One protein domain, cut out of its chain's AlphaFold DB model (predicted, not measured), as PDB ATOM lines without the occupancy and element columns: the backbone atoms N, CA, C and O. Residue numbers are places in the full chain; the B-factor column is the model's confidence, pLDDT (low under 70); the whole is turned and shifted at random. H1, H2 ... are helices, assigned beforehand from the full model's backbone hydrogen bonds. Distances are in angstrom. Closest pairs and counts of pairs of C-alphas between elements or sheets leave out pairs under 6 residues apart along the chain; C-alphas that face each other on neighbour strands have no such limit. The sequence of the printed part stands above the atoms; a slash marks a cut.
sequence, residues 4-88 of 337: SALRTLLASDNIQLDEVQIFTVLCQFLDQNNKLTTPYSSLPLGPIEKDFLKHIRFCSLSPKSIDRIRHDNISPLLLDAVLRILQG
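AT A GLANCE: This is residues 4 to 88 of the 337 residues of an uncharacterized protein of Babesia bovis (UniProt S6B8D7). Five short helices run roughly along one another and alternate in direction, with H2 and H3 side by side in the middle, H1 on one side of them, and H4 and H5 as a second side-by-side pair on the other. The helices meet at few places, and a long loop, residues 32 to 46, folds back at one end of the H2 and H3 pair to join them. The printed part has 85 residues, with five named helices in the order H1, H2, H3, H4, H5 and no named strand; the class is all helix. The whole is compact, with a radius of gyration of the C-alphas of 12.4 A and spans of 37 by 30 by 21 A.

IN THESE COORDINATES: Find C-alpha 4 at (10.744, 73.314, 70.010); from there H1, residues 4 to 11, runs 10.5 A. Go on to C-alpha 19 at (-1.931, 87.802, 73.171), where H2, residues 19 to 31, begins its 18.1 A. After the long loop you reach H3, residues 47 to 54, 10.6 A, and then H4, residues 63 to 69, 9.8 A. Last comes H5, residues 75 to 86, 16.6 A, ending at C-alpha 86 at (-14.919, 81.069, 86.078).

HOW THE PARTS SIT: Start at H1 and look across to H3: they touch, with the C-alphas of Arg 7 and Phe 52 closest at 6.1 A, and run the same way at a shallow tilt of 28 degrees. H1 and H2 are close but not clearly touching, closest at the C-alphas of Leu 10 and Ile 22, 7.6 A, and run opposite ways at 23 degrees. H2 and H3 are also close but not clearly touching, with the C-alphas of Phe 23 and Leu 53 closest at 7.9 A, and run opposite ways at a shallow tilt of 18 degrees. In the same class, H2 and H4 come closest at the C-alphas of Val 20 and Ser 65, 7.3 A, and H4 and H5 at those of Ile 66 and Leu 78, 7.9 A. H3 and H5, closest at the C-alphas of Lys 54 and Leu 77, 7.1 A, are close but not clearly touching, at a steep tilt of 35.3 degrees, only just past shallow. H1 is apart from H4 and H5. In H1, H2, H3, H4 and H5 every O i to N i+4 pair is within hydrogen-bond range.

THE WHOLE: Look for the two C-alphas farthest apart at Asn 34 and Gly 88, 38.0 A. The printed part has no cut. The link from H2 to H3 is long and the one from H4 to H5 is tight. The mean pLDDT of the printed part is 82.4, and it falls under 70 at residues 14 to 18 and 62 to 64.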
ATOM      1  N   SER A   4      10.402  73.241  68.581       83.69
ATOM      2  CA  SER A   4      10.744  73.314  70.010       83.69
ATOM      3  C   SER A   4      11.020  74.751  70.467       83.69
ATOM      4  O   SER A   4      10.508  75.174  71.501       83.69
ATOM      5  N   ALA A   5      11.747  75.535  69.665       81.94
ATOM      6  CA  ALA A   5      12.038  76.931  69.979       81.94
ATOM      7  C   ALA A   5      10.767  77.795  69.990       81.94
ATOM      8  O   ALA A   5      10.607  78.618  70.888       81.94
ATOM      9  N   LEU A   6       9.841  77.573  69.047       86.31
ATOM     10  CA  LEU A   6       8.556  78.272  69.032       86.31
ATOM     11  C   LEU A   6       7.703  77.904  70.247       86.31
ATOM     12  O   LEU A   6       7.124  78.787  70.869       86.31
ATOM     13  N   ARG A   7       7.654  76.622  70.625       86.38
ATOM     14  CA  ARG A   7       6.936  76.189  71.828       86.38
ATOM     15  C   ARG A   7       7.476  76.879  73.076       86.38
ATOM     16  O   ARG A   7       6.695  77.411  73.858       86.38
ATOM     17  N   THR A   8       8.797  76.906  73.251       83.81
ATOM     18  CA  THR A   8       9.431  77.586  74.389       83.81
ATOM     19  C   THR A   8       9.169  79.087  74.361       83.81
ATOM     20  O   THR A   8       8.892  79.673  75.406       83.81
ATOM     21  N   LEU A   9       9.193  79.703  73.173       83.62
ATOM     22  CA  LEU A   9       8.836  81.105  73.001       83.62
ATOM     23  C   LEU A   9       7.397  81.339  73.460       83.62
ATOM     24  O   LEU A   9       7.198  82.081  74.409       83.62
ATOM     25  N   LEU A  10       6.417  80.646  72.873       86.25
ATOM     26  CA  LEU A  10       5.004  80.771  73.227       86.25
ATOM     27  C   LEU A  10       4.743  80.441  74.696       86.25
ATOM     28  O   LEU A  10       3.879  81.054  75.300       86.25
ATOM     29  N   ALA A  11       5.454  79.504  75.318       84.62
ATOM     30  CA  ALA A  11       5.283  79.215  76.740       84.62
ATOM     31  C   ALA A  11       5.821  80.335  77.649       84.62
ATOM     32  O   ALA A  11       5.330  80.491  78.767       84.62
ATOM     33  N   SER A  12       6.785  81.121  77.167       81.06
ATOM     34  CA  SER A  12       7.488  82.135  77.947       81.06
ATOM     35  C   SER A  12       6.559  83.235  78.465       81.06
ATOM     36  O   SER A  12       5.694  83.750  77.755       81.06
ATOM     37  N   ASP A  13       6.784  83.636  79.714       71.19
ATOM     38  CA  ASP A  13       6.198  84.841  80.307       71.19
ATOM     39  C   ASP A  13       6.893  86.124  79.839       71.19
ATOM     40  O   ASP A  13       6.375  87.212  80.063       71.19
ATOM     41  N   ASN A  14       8.055  86.014  79.193       64.75
ATOM     42  CA  ASN A  14       8.912  87.152  78.863       64.75
ATOM     43  C   ASN A  14       8.711  87.674  77.432       64.75
ATOM     44  O   ASN A  14       9.494  88.505  76.976       64.75
ATOM     45  N   ILE A  15       7.687  87.202  76.707       68.81
ATOM     46  CA  ILE A  15       7.338  87.778  75.401       68.81
ATOM     47  C   ILE A  15       6.706  89.157  75.618       68.81
ATOM     48  O   ILE A  15       5.762  89.301  76.391       68.81
ATOM     49  N   GLN A  16       7.209  90.159  74.900       61.31
ATOM     50  CA  GLN A  16       6.748  91.551  74.947       61.31
ATOM     51  C   GLN A  16       5.709  91.852  73.861       61.31
ATOM     52  O   GLN A  16       5.803  92.845  73.151       61.31
ATOM     53  N   LEU A  17       4.759  90.944  73.694       66.12
ATOM     54  CA  LEU A  17       3.652  91.079  72.760       66.12
ATOM     55  C   LEU A  17       2.369  90.803  73.535       66.12
ATOM     56  O   LEU A  17       2.373  89.995  74.472       66.12
ATOM     57  N   ASP A  18       1.284  91.465  73.156       68.12
ATOM     58  CA  ASP A  18      -0.026  91.083  73.659       68.12
ATOM     59  C   ASP A  18      -0.465  89.732  73.065       68.12
ATOM     60  O   ASP A  18       0.132  89.194  72.128       68.12
ATOM     61  N   GLU A  19      -1.507  89.127  73.628       79.00
ATOM     62  CA  GLU A  19      -1.931  87.802  73.171       79.00
ATOM     63  C   GLU A  19      -2.543  87.811  71.760       79.00
ATOM     64  O   GLU A  19      -2.536  86.766  71.110       79.00
ATOM     65  N   VAL A  20      -3.031  88.955  71.258       78.25
ATOM     66  CA  VAL A  20      -3.537  89.083  69.879       78.25
ATOM     67  C   VAL A  20      -2.368  89.031  68.903       78.25
ATOM     68  O   VAL A  20      -2.407  88.276  67.930       78.25
ATOM     69  N   GLN A  21      -1.306  89.780  69.180       75.31
ATOM     70  CA  GLN A  21      -0.071  89.784  68.410       75.31
ATOM     71  C   GLN A  21       0.589  88.408  68.435       75.31
ATOM     72  O   GLN A  21       0.952  87.889  67.382       75.31
ATOM     73  N   ILE A  22       0.695  87.768  69.607       82.25
ATOM     74  CA  ILE A  22       1.267  86.417  69.721       82.25
ATOM     75  C   ILE A  22       0.449  85.422  68.896       82.25
ATOM     76  O   ILE A  22       1.020  84.611  68.165       82.25
ATOM     77  N   PHE A  23      -0.881  85.497  68.973       86.75
ATOM     78  CA  PHE A  23      -1.763  84.649  68.179       86.75
ATOM     79  C   PHE A  23      -1.620  84.913  66.670       86.75
ATOM     80  O   PHE A  23      -1.553  83.969  65.883       86.75
ATOM     81  N   THR A  24      -1.503  86.176  66.261       83.44
ATOM     82  CA  THR A  24      -1.326  86.570  64.855       83.44
ATOM     83  C   THR A  24       0.021  86.101  64.306       83.44
ATOM     84  O   THR A  24       0.077  85.520  63.225       83.44
ATOM     85  N   VAL A  25       1.103  86.279  65.069       84.06
ATOM     86  CA  VAL A  25       2.446  85.785  64.728       84.06
ATOM     87  C   VAL A  25       2.452  84.261  64.629       84.06
ATOM     88  O   VAL A  25       3.061  83.709  63.714       84.06
ATOM     89  N   LEU A  26       1.744  83.568  65.527       89.88
ATOM     90  CA  LEU A  26       1.568  82.121  65.432       89.88
ATOM     91  C   LEU A  26       0.829  81.740  64.143       89.88
ATOM     92  O   LEU A  26       1.290  80.844  63.443       89.88
ATOM     93  N   CYS A  27      -0.263  82.422  63.793       88.69
ATOM     94  CA  CYS A  27      -0.980  82.160  62.542       88.69
ATOM     95  C   CYS A  27      -0.067  82.339  61.323       88.69
ATOM     96  O   CYS A  27       0.023  81.428  60.509       88.69
ATOM     97  N   GLN A  28       0.694  83.436  61.260       85.88
ATOM     98  CA  GLN A  28       1.661  83.675  60.184       85.88
ATOM     99  C   GLN A  28       2.750  82.598  60.123       85.88
ATOM    100  O   GLN A  28       3.122  82.156  59.038       85.88
ATOM    101  N   PHE A  29       3.258  82.147  61.272       88.12
ATOM    102  CA  PHE A  29       4.224  81.051  61.319       88.12
ATOM    103  C   PHE A  29       3.631  79.741  60.785       88.12
ATOM    104  O   PHE A  29       4.325  78.996  60.091       88.12
ATOM    105  N   LEU A  30       2.370  79.445  61.116       89.25
ATOM    106  CA  LEU A  30       1.672  78.262  60.615       89.25
ATOM    107  C   LEU A  30       1.428  78.375  59.104       89.25
ATOM    108  O   LEU A  30       1.740  77.430  58.391       89.25
ATOM    109  N   ASP A  31       0.988  79.540  58.612       85.81
ATOM    110  CA  ASP A  31       0.760  79.804  57.179       85.81
ATOM    111  C   ASP A  31       2.049  79.641  56.352       85.81
ATOM    112  O   ASP A  31       2.019  79.144  55.229       85.81
ATOM    113  N   GLN A  32       3.202  80.030  56.903       86.25
ATOM    114  CA  GLN A  32       4.506  79.903  56.237       86.25
ATOM    115  C   GLN A  32       5.045  78.465  56.203       86.25
ATOM    116  O   GLN A  32       5.985  78.176  55.460       86.25
ATOM    117  N   ASN A  33       4.495  77.556  57.013       84.50
ATOM    118  CA  ASN A  33       4.931  76.167  57.072       84.50
ATOM    119  C   ASN A  33       3.918  75.258  56.374       84.50
ATOM    120  O   ASN A  33       2.956  74.818  56.987       84.50
ATOM    121  N   ASN A  34       4.215  74.842  55.139       76.56
ATOM    122  CA  ASN A  34       3.346  73.986  54.309       76.56
ATOM    123  C   ASN A  34       2.918  72.639  54.941       76.56
ATOM    124  O   ASN A  34       2.098  71.928  54.370       76.56
ATOM    125  N   LYS A  35       3.518  72.240  56.069       82.81
ATOM    126  CA  LYS A  35       3.204  71.004  56.806       82.81
ATOM    127  C   LYS A  35       2.260  71.222  57.990       82.81
ATOM    128  O   LYS A  35       1.904  70.241  58.634       82.81
ATOM    129  N   LEU A  36       1.938  72.473  58.317       84.94
ATOM    130  CA  LEU A  36       1.134  72.834  59.474       84.94
ATOM    131  C   LEU A  36      -0.170  73.483  59.034       84.94
ATOM    132  O   LEU A  36      -0.239  74.190  58.030       84.94
ATOM    133  N   THR A  37      -1.208  73.234  59.816       85.81
ATOM    134  CA  THR A  37      -2.563  73.680  59.516       85.81
ATOM    135  C   THR A  37      -2.893  74.934  60.314       85.81
ATOM    136  O   THR A  37      -2.739  74.969  61.536       85.81
ATOM    137  N   THR A  38      -3.383  75.980  59.654       86.56
ATOM    138  CA  THR A  38      -3.703  77.226  60.358       86.56
ATOM    139  C   THR A  38      -5.074  77.155  61.025       86.56
ATOM    140  O   THR A  38      -5.954  76.416  60.562       86.56
ATOM    141  N   PRO A  39      -5.305  77.924  62.109       84.50
ATOM    142  CA  PRO A  39      -6.583  77.918  62.818       84.50
ATOM    143  C   PRO A  39      -7.774  78.295  61.935       84.50
ATOM    144  O   PRO A  39      -8.885  77.849  62.208       84.50
ATOM    145  N   TYR A  40      -7.524  79.067  60.874       85.88
ATOM    146  CA  TYR A  40      -8.509  79.550  59.904       85.88
ATOM    147  C   TYR A  40      -8.671  78.657  58.672       85.88
ATOM    148  O   TYR A  40      -9.433  78.984  57.765       85.88
ATOM    149  N   SER A  41      -7.948  77.541  58.607       82.06
ATOM    150  CA  SER A  41      -8.143  76.570  57.538       82.06
ATOM    151  C   SER A  41      -9.423  75.753  57.756       82.06
ATOM    152  O   SER A  41      -9.910  75.601  58.879       82.06
ATOM    153  N   SER A  42      -9.945  75.180  56.672       80.06
ATOM    154  CA  SER A  42     -11.061  74.228  56.707       80.06
ATOM    155  C   SER A  42     -10.664  72.845  57.236       80.06
ATOM    156  O   SER A  42     -11.533  72.014  57.496       80.06
ATOM    157  N   LEU A  43      -9.363  72.580  57.383       83.56
ATOM    158  CA  LEU A  43      -8.847  71.314  57.885       83.56
ATOM    159  C   LEU A  43      -8.805  71.323  59.420       83.56
ATOM    160  O   LEU A  43      -8.563  72.366  60.037       83.56
ATOM    161  N   PRO A  44      -9.014  70.165  60.066       84.31
ATOM    162  CA  PRO A  44      -8.879  70.065  61.508       84.31
ATOM    163  C   PRO A  44      -7.421  70.272  61.928       84.31
ATOM    164  O   PRO A  44      -6.486  69.783  61.290       84.31
ATOM    165  N   LEU A  45      -7.232  70.955  63.056       87.25
ATOM    166  CA  LEU A  45      -5.910  71.164  63.641       87.25
ATOM    167  C   LEU A  45      -5.290  69.846  64.122       87.25
ATOM    168  O   LEU A  45      -5.911  69.087  64.883       87.25
ATOM    169  N   GLY A  46      -4.034  69.623  63.736       87.81
ATOM    170  CA  GLY A  46      -3.209  68.523  64.216       87.81
ATOM    171  C   GLY A  46      -2.753  68.698  65.676       87.81
ATOM    172  O   GLY A  46      -3.052  69.697  66.341       87.81
ATOM    173  N   PRO A  47      -2.052  67.692  66.233       88.69
ATOM    174  CA  PRO A  47      -1.615  67.709  67.628       88.69
ATOM    175  C   PRO A  47      -0.559  68.787  67.910       88.69
ATOM    176  O   PRO A  47      -0.551  69.346  69.005       88.69
ATOM    177  N   ILE A  48       0.297  69.100  66.933       88.50
ATOM    178  CA  ILE A  48       1.371  70.095  67.069       88.50
ATOM    179  C   ILE A  48       0.774  71.503  67.148       88.50
ATOM    180  O   ILE A  48       1.132  72.295  68.015       88.50
ATOM    181  N   GLU A  49      -0.191  71.804  66.287       89.88
ATOM    182  CA  GLU A  49      -0.854  73.103  66.229       89.88
ATOM    183  C   GLU A  49      -1.712  73.334  67.470       89.88
ATOM    184  O   GLU A  49      -1.684  74.416  68.059       89.88
ATOM    185  N   LYS A  50      -2.406  72.289  67.940       89.62
ATOM    186  CA  LYS A  50      -3.112  72.319  69.227       89.62
ATOM    187  C   LYS A  50      -2.164  72.561  70.402       89.62
ATOM    188  O   LYS A  50      -2.540  73.282  71.322       89.62
ATOM    189  N   ASP A  51      -0.963  71.979  70.398       90.19
ATOM    190  CA  ASP A  51       0.051  72.225  71.436       90.19
ATOM    191  C   ASP A  51       0.485  73.697  71.448       90.19
ATOM    192  O   ASP A  51       0.451  74.334  72.500       90.19
ATOM    193  N   PHE A  52       0.768  74.289  70.283       91.38
ATOM    194  CA  PHE A  52       1.086  75.717  70.189       91.38
ATOM    195  C   PHE A  52      -0.058  76.613  70.670       91.38
ATOM    196  O   PHE A  52       0.159  77.519  71.476       91.38
ATOM    197  N   LEU A  53      -1.288  76.347  70.230       90.06
ATOM    198  CA  LEU A  53      -2.441  77.183  70.566       90.06
ATOM    199  C   LEU A  53      -2.804  77.135  72.059       90.06
ATOM    200  O   LEU A  53      -3.273  78.132  72.597       90.06
ATOM    201  N   LYS A  54      -2.519  76.036  72.772       89.62
ATOM    202  CA  LYS A  54      -2.679  75.954  74.242       89.62
ATOM    203  C   LYS A  54      -1.791  76.937  75.010       89.62
ATOM    204  O   LYS A  54      -2.059  77.245  76.181       89.62
ATOM    205  N   HIS A  55      -0.707  77.403  74.393       88.81
ATOM    206  CA  HIS A  55       0.176  78.400  74.981       88.81
ATOM    207  C   HIS A  55      -0.326  79.835  74.771       88.81
ATOM    208  O   HIS A  55       0.134  80.727  75.484       88.81
ATOM    209  N   ILE A  56      -1.312  80.066  73.900       88.56
ATOM    210  CA  ILE A  56      -2.008  81.353  73.811       88.56
ATOM    211  C   ILE A  56      -2.911  81.515  75.034       88.56
ATOM    212  O   ILE A  56      -3.661  80.613  75.417       88.56
ATOM    213  N   ARG A  57      -2.828  82.669  75.693       85.81
ATOM    214  CA  ARG A  57      -3.627  82.983  76.880       85.81
ATOM    215  C   ARG A  57      -4.913  83.640  76.399       85.81
ATOM    216  O   ARG A  57      -5.097  84.835  76.556       85.81
ATOM    217  N   PHE A  58      -5.827  82.856  75.825       84.38
ATOM    218  CA  PHE A  58      -7.130  83.379  75.376       84.38
ATOM    219  C   PHE A  58      -7.936  83.999  76.525       84.38
ATOM    220  O   PHE A  58      -8.655  84.968  76.322       84.38
ATOM    221  N   CYS A  59      -7.738  83.504  77.753       77.19
ATOM    222  CA  CYS A  59      -8.285  84.115  78.967       77.19
ATOM    223  C   CYS A  59      -7.741  85.525  79.239       77.19
ATOM    224  O   CYS A  59      -8.281  86.196  80.106       77.19
ATOM    225  N   SER A  60      -6.695  85.952  78.521       73.94
ATOM    226  CA  SER A  60      -6.079  87.278  78.567       73.94
ATOM    227  C   SER A  60      -6.528  88.231  77.445       73.94
ATOM    228  O   SER A  60      -6.010  89.340  77.344       73.94
ATOM    229  N   LEU A  61      -7.483  87.822  76.601       73.38
ATOM    230  CA  LEU A  61      -7.996  88.617  75.483       73.38
ATOM    231  C   LEU A  61      -9.304  89.338  75.828       73.38
ATOM    232  O   LEU A  61     -10.107  88.851  76.622       73.38
ATOM    233  N   SER A  62      -9.547  90.487  75.189       65.81
ATOM    234  CA  SER A  62     -10.849  91.167  75.263       65.81
ATOM    235  C   SER A  62     -11.922  90.386  74.485       65.81
ATOM    236  O   SER A  62     -11.582  89.769  73.472       65.81
ATOM    237  N   PRO A  63     -13.219  90.447  74.848       66.44
ATOM    238  CA  PRO A  63     -14.276  89.800  74.069       66.44
ATOM    239  C   PRO A  63     -14.350  90.278  72.625       66.44
ATOM    240  O   PRO A  63     -14.506  89.454  71.737       66.44
ATOM    241  N   LYS A  64     -14.127  91.575  72.361       66.12
ATOM    242  CA  LYS A  64     -14.070  92.103  70.985       66.12
ATOM    243  C   LYS A  64     -12.944  91.437  70.185       66.12
ATOM    244  O   LYS A  64     -13.117  91.144  69.005       66.12
ATOM    245  N   SER A  65     -11.793  91.187  70.815       70.81
ATOM    246  CA  SER A  65     -10.690  90.442  70.199       70.81
ATOM    247  C   SER A  65     -11.055  88.971  69.995       70.81
ATOM    248  O   SER A  65     -10.787  88.436  68.926       70.81
ATOM    249  N   ILE A  66     -11.699  88.336  70.982       76.31
ATOM    250  CA  ILE A  66     -12.161  86.942  70.907       76.31
ATOM    251  C   ILE A  66     -13.157  86.761  69.758       76.31
ATOM    252  O   ILE A  66     -12.978  85.858  68.948       76.31
ATOM    253  N   ASP A  67     -14.150  87.642  69.638       76.69
ATOM    254  CA  ASP A  67     -15.143  87.615  68.563       76.69
ATOM    255  C   ASP A  67     -14.491  87.731  67.181       76.69
ATOM    256  O   ASP A  67     -14.916  87.070  66.237       76.69
ATOM    257  N   ARG A  68     -13.422  88.529  67.064       78.25
ATOM    258  CA  ARG A  68     -12.666  88.693  65.813       78.25
ATOM    259  C   ARG A  68     -11.847  87.464  65.440       78.25
ATOM    260  O   ARG A  68     -11.710  87.176  64.256       78.25
ATOM    261  N   ILE A  69     -11.272  86.769  66.421       83.69
ATOM    262  CA  ILE A  69     -10.438  85.590  66.156       83.69
ATOM    263  C   ILE A  69     -11.235  84.287  66.139       83.69
ATOM    264  O   ILE A  69     -10.679  83.255  65.773       83.69
ATOM    265  N   ARG A  70     -12.507  84.311  66.549       83.56
ATOM    266  CA  ARG A  70     -13.343  83.122  66.702       83.56
ATOM    267  C   ARG A  70     -13.419  82.331  65.398       83.56
ATOM    268  O   ARG A  70     -13.758  82.853  64.341       83.56
ATOM    269  N   HIS A  71     -13.140  81.040  65.515       86.69
ATOM    270  CA  HIS A  71     -13.258  80.064  64.442       86.69
ATOM    271  C   HIS A  71     -13.554  78.690  65.054       86.69
ATOM    272  O   HIS A  71     -13.185  78.445  66.207       86.69
ATOM    273  N   ASP A  72     -14.178  77.783  64.303       85.12
ATOM    274  CA  ASP A  72     -14.606  76.468  64.806       85.12
ATOM    275  C   ASP A  72     -13.451  75.667  65.415       85.12
ATOM    276  O   ASP A  72     -13.575  75.098  66.500       85.12
ATOM    277  N   ASN A  73     -12.280  75.736  64.782       85.69
ATOM    278  CA  ASN A  73     -11.049  75.100  65.251       85.69
ATOM    279  C   ASN A  73     -10.516  75.661  66.588       85.69
ATOM    280  O   ASN A  73      -9.747  74.988  67.274       85.69
ATOM    281  N   ILE A  74     -10.907  76.881  66.969       88.06
ATOM    282  CA  ILE A  74     -10.437  77.584  68.177       88.06
ATOM    283  C   ILE A  74     -11.497  77.539  69.286       88.06
ATOM    284  O   ILE A  74     -11.155  77.631  70.464       88.06
ATOM    285  N   SER A  75     -12.772  77.330  68.947       87.06
ATOM    286  CA  SER A  75     -13.894  77.284  69.897       87.06
ATOM    287  C   SER A  75     -13.645  76.417  71.147       87.06
ATOM    288  O   SER A  75     -13.936  76.898  72.244       87.06
ATOM    289  N   PRO A  76     -13.042  75.209  71.064       88.44
ATOM    290  CA  PRO A  76     -12.718  74.422  72.260       88.44
ATOM    291  C   PRO A  76     -11.711  75.105  73.200       88.44
ATOM    292  O   PRO A  76     -11.810  74.979  74.418       88.44
ATOM    293  N   LEU A  77     -10.746  75.845  72.649       89.50
ATOM    294  CA  LEU A  77      -9.732  76.577  73.416       89.50
ATOM    295  C   LEU A  77     -10.308  77.848  74.049       89.50
ATOM    296  O   LEU A  77      -9.923  78.212  75.158       89.50
ATOM    297  N   LEU A  78     -11.250  78.507  73.364       88.38
ATOM    298  CA  LEU A  78     -12.000  79.631  73.929       88.38
ATOM    299  C   LEU A  78     -12.875  79.171  75.098       88.38
ATOM    300  O   LEU A  78     -12.918  79.841  76.126       88.38
ATOM    301  N   LEU A  79     -13.516  78.004  74.980       88.62
ATOM    302  CA  LEU A  79     -14.286  77.416  76.075       88.62
ATOM    303  C   LEU A  79     -13.397  77.097  77.289       88.62
ATOM    304  O   LEU A  79     -13.754  77.468  78.405       88.62
ATOM    305  N   ASP A  80     -12.221  76.487  77.082       87.06
ATOM    306  CA  ASP A  80     -11.240  76.255  78.162       87.06
ATOM    307  C   ASP A  80     -10.836  77.568  78.846       87.06
ATOM    308  O   ASP A  80     -10.749  77.650  80.070       87.06
ATOM    309  N   ALA A  81     -10.639  78.634  78.069       84.50
ATOM    310  CA  ALA A  81     -10.314  79.944  78.613       84.50
ATOM    311  C   ALA A  81     -11.437  80.541  79.473       84.50
ATOM    312  O   ALA A  81     -11.144  81.100  80.530       84.50
ATOM    313  N   VAL A  82     -12.699  80.395  79.062       80.81
ATOM    314  CA  VAL A  82     -13.860  80.824  79.859       80.81
ATOM    315  C   VAL A  82     -13.947  80.030  81.161       80.81
ATOM    316  O   VAL A  82     -14.129  80.618  82.225       80.81
ATOM    317  N   LEU A  83     -13.745  78.709  81.108       84.31
ATOM    318  CA  LEU A  83     -13.736  77.864  82.305       84.31
ATOM    319  C   LEU A  83     -12.641  78.281  83.292       84.31
ATOM    320  O   LEU A  83     -12.905  78.372  84.488       84.31
ATOM    321  N   ARG A  84     -11.440  78.616  82.803       82.06
ATOM    322  CA  ARG A  84     -10.359  79.144  83.652       82.06
ATOM    323  C   ARG A  84     -10.742  80.442  84.349       82.06
ATOM    324  O   ARG A  84     -10.421  80.594  85.521       82.06
ATOM    325  N   ILE A  85     -11.423  81.350  83.647       78.00
ATOM    326  CA  ILE A  85     -11.909  82.608  84.232       78.00
ATOM    327  C   ILE A  85     -12.917  82.313  85.349       78.00
ATOM    328  O   ILE A  85     -12.772  82.830  86.452       78.00
ATOM    329  N   LEU A  86     -13.897  81.442  85.092       78.44
ATOM    330  CA  LEU A  86     -14.919  81.069  86.078       78.44
ATOM    331  C   LEU A  86     -14.328  80.374  87.314       78.44
ATOM    332  O   LEU A  86     -14.833  80.541  88.417       78.44
ATOM    333  N   GLN A  87     -13.255  79.604  87.133       85.12
ATOM    334  CA  GLN A  87     -12.562  78.890  88.207       85.12
ATOM    335  C   GLN A  87     -11.483  79.730  88.910       85.12
ATOM    336  O   GLN A  87     -10.855  79.241  89.846       85.12
ATOM    337  N   GLY A  88     -11.206  80.955  88.448       77.00
ATOM    338  CA  GLY A  88     -10.108  81.773  88.968       77.00
ATOM    339  C   GLY A  88      -8.707  81.221  88.657       77.00
ATOM    340  O   GLY A  88      -7.734  81.620  89.291       77.00
TER     341      GLY A  88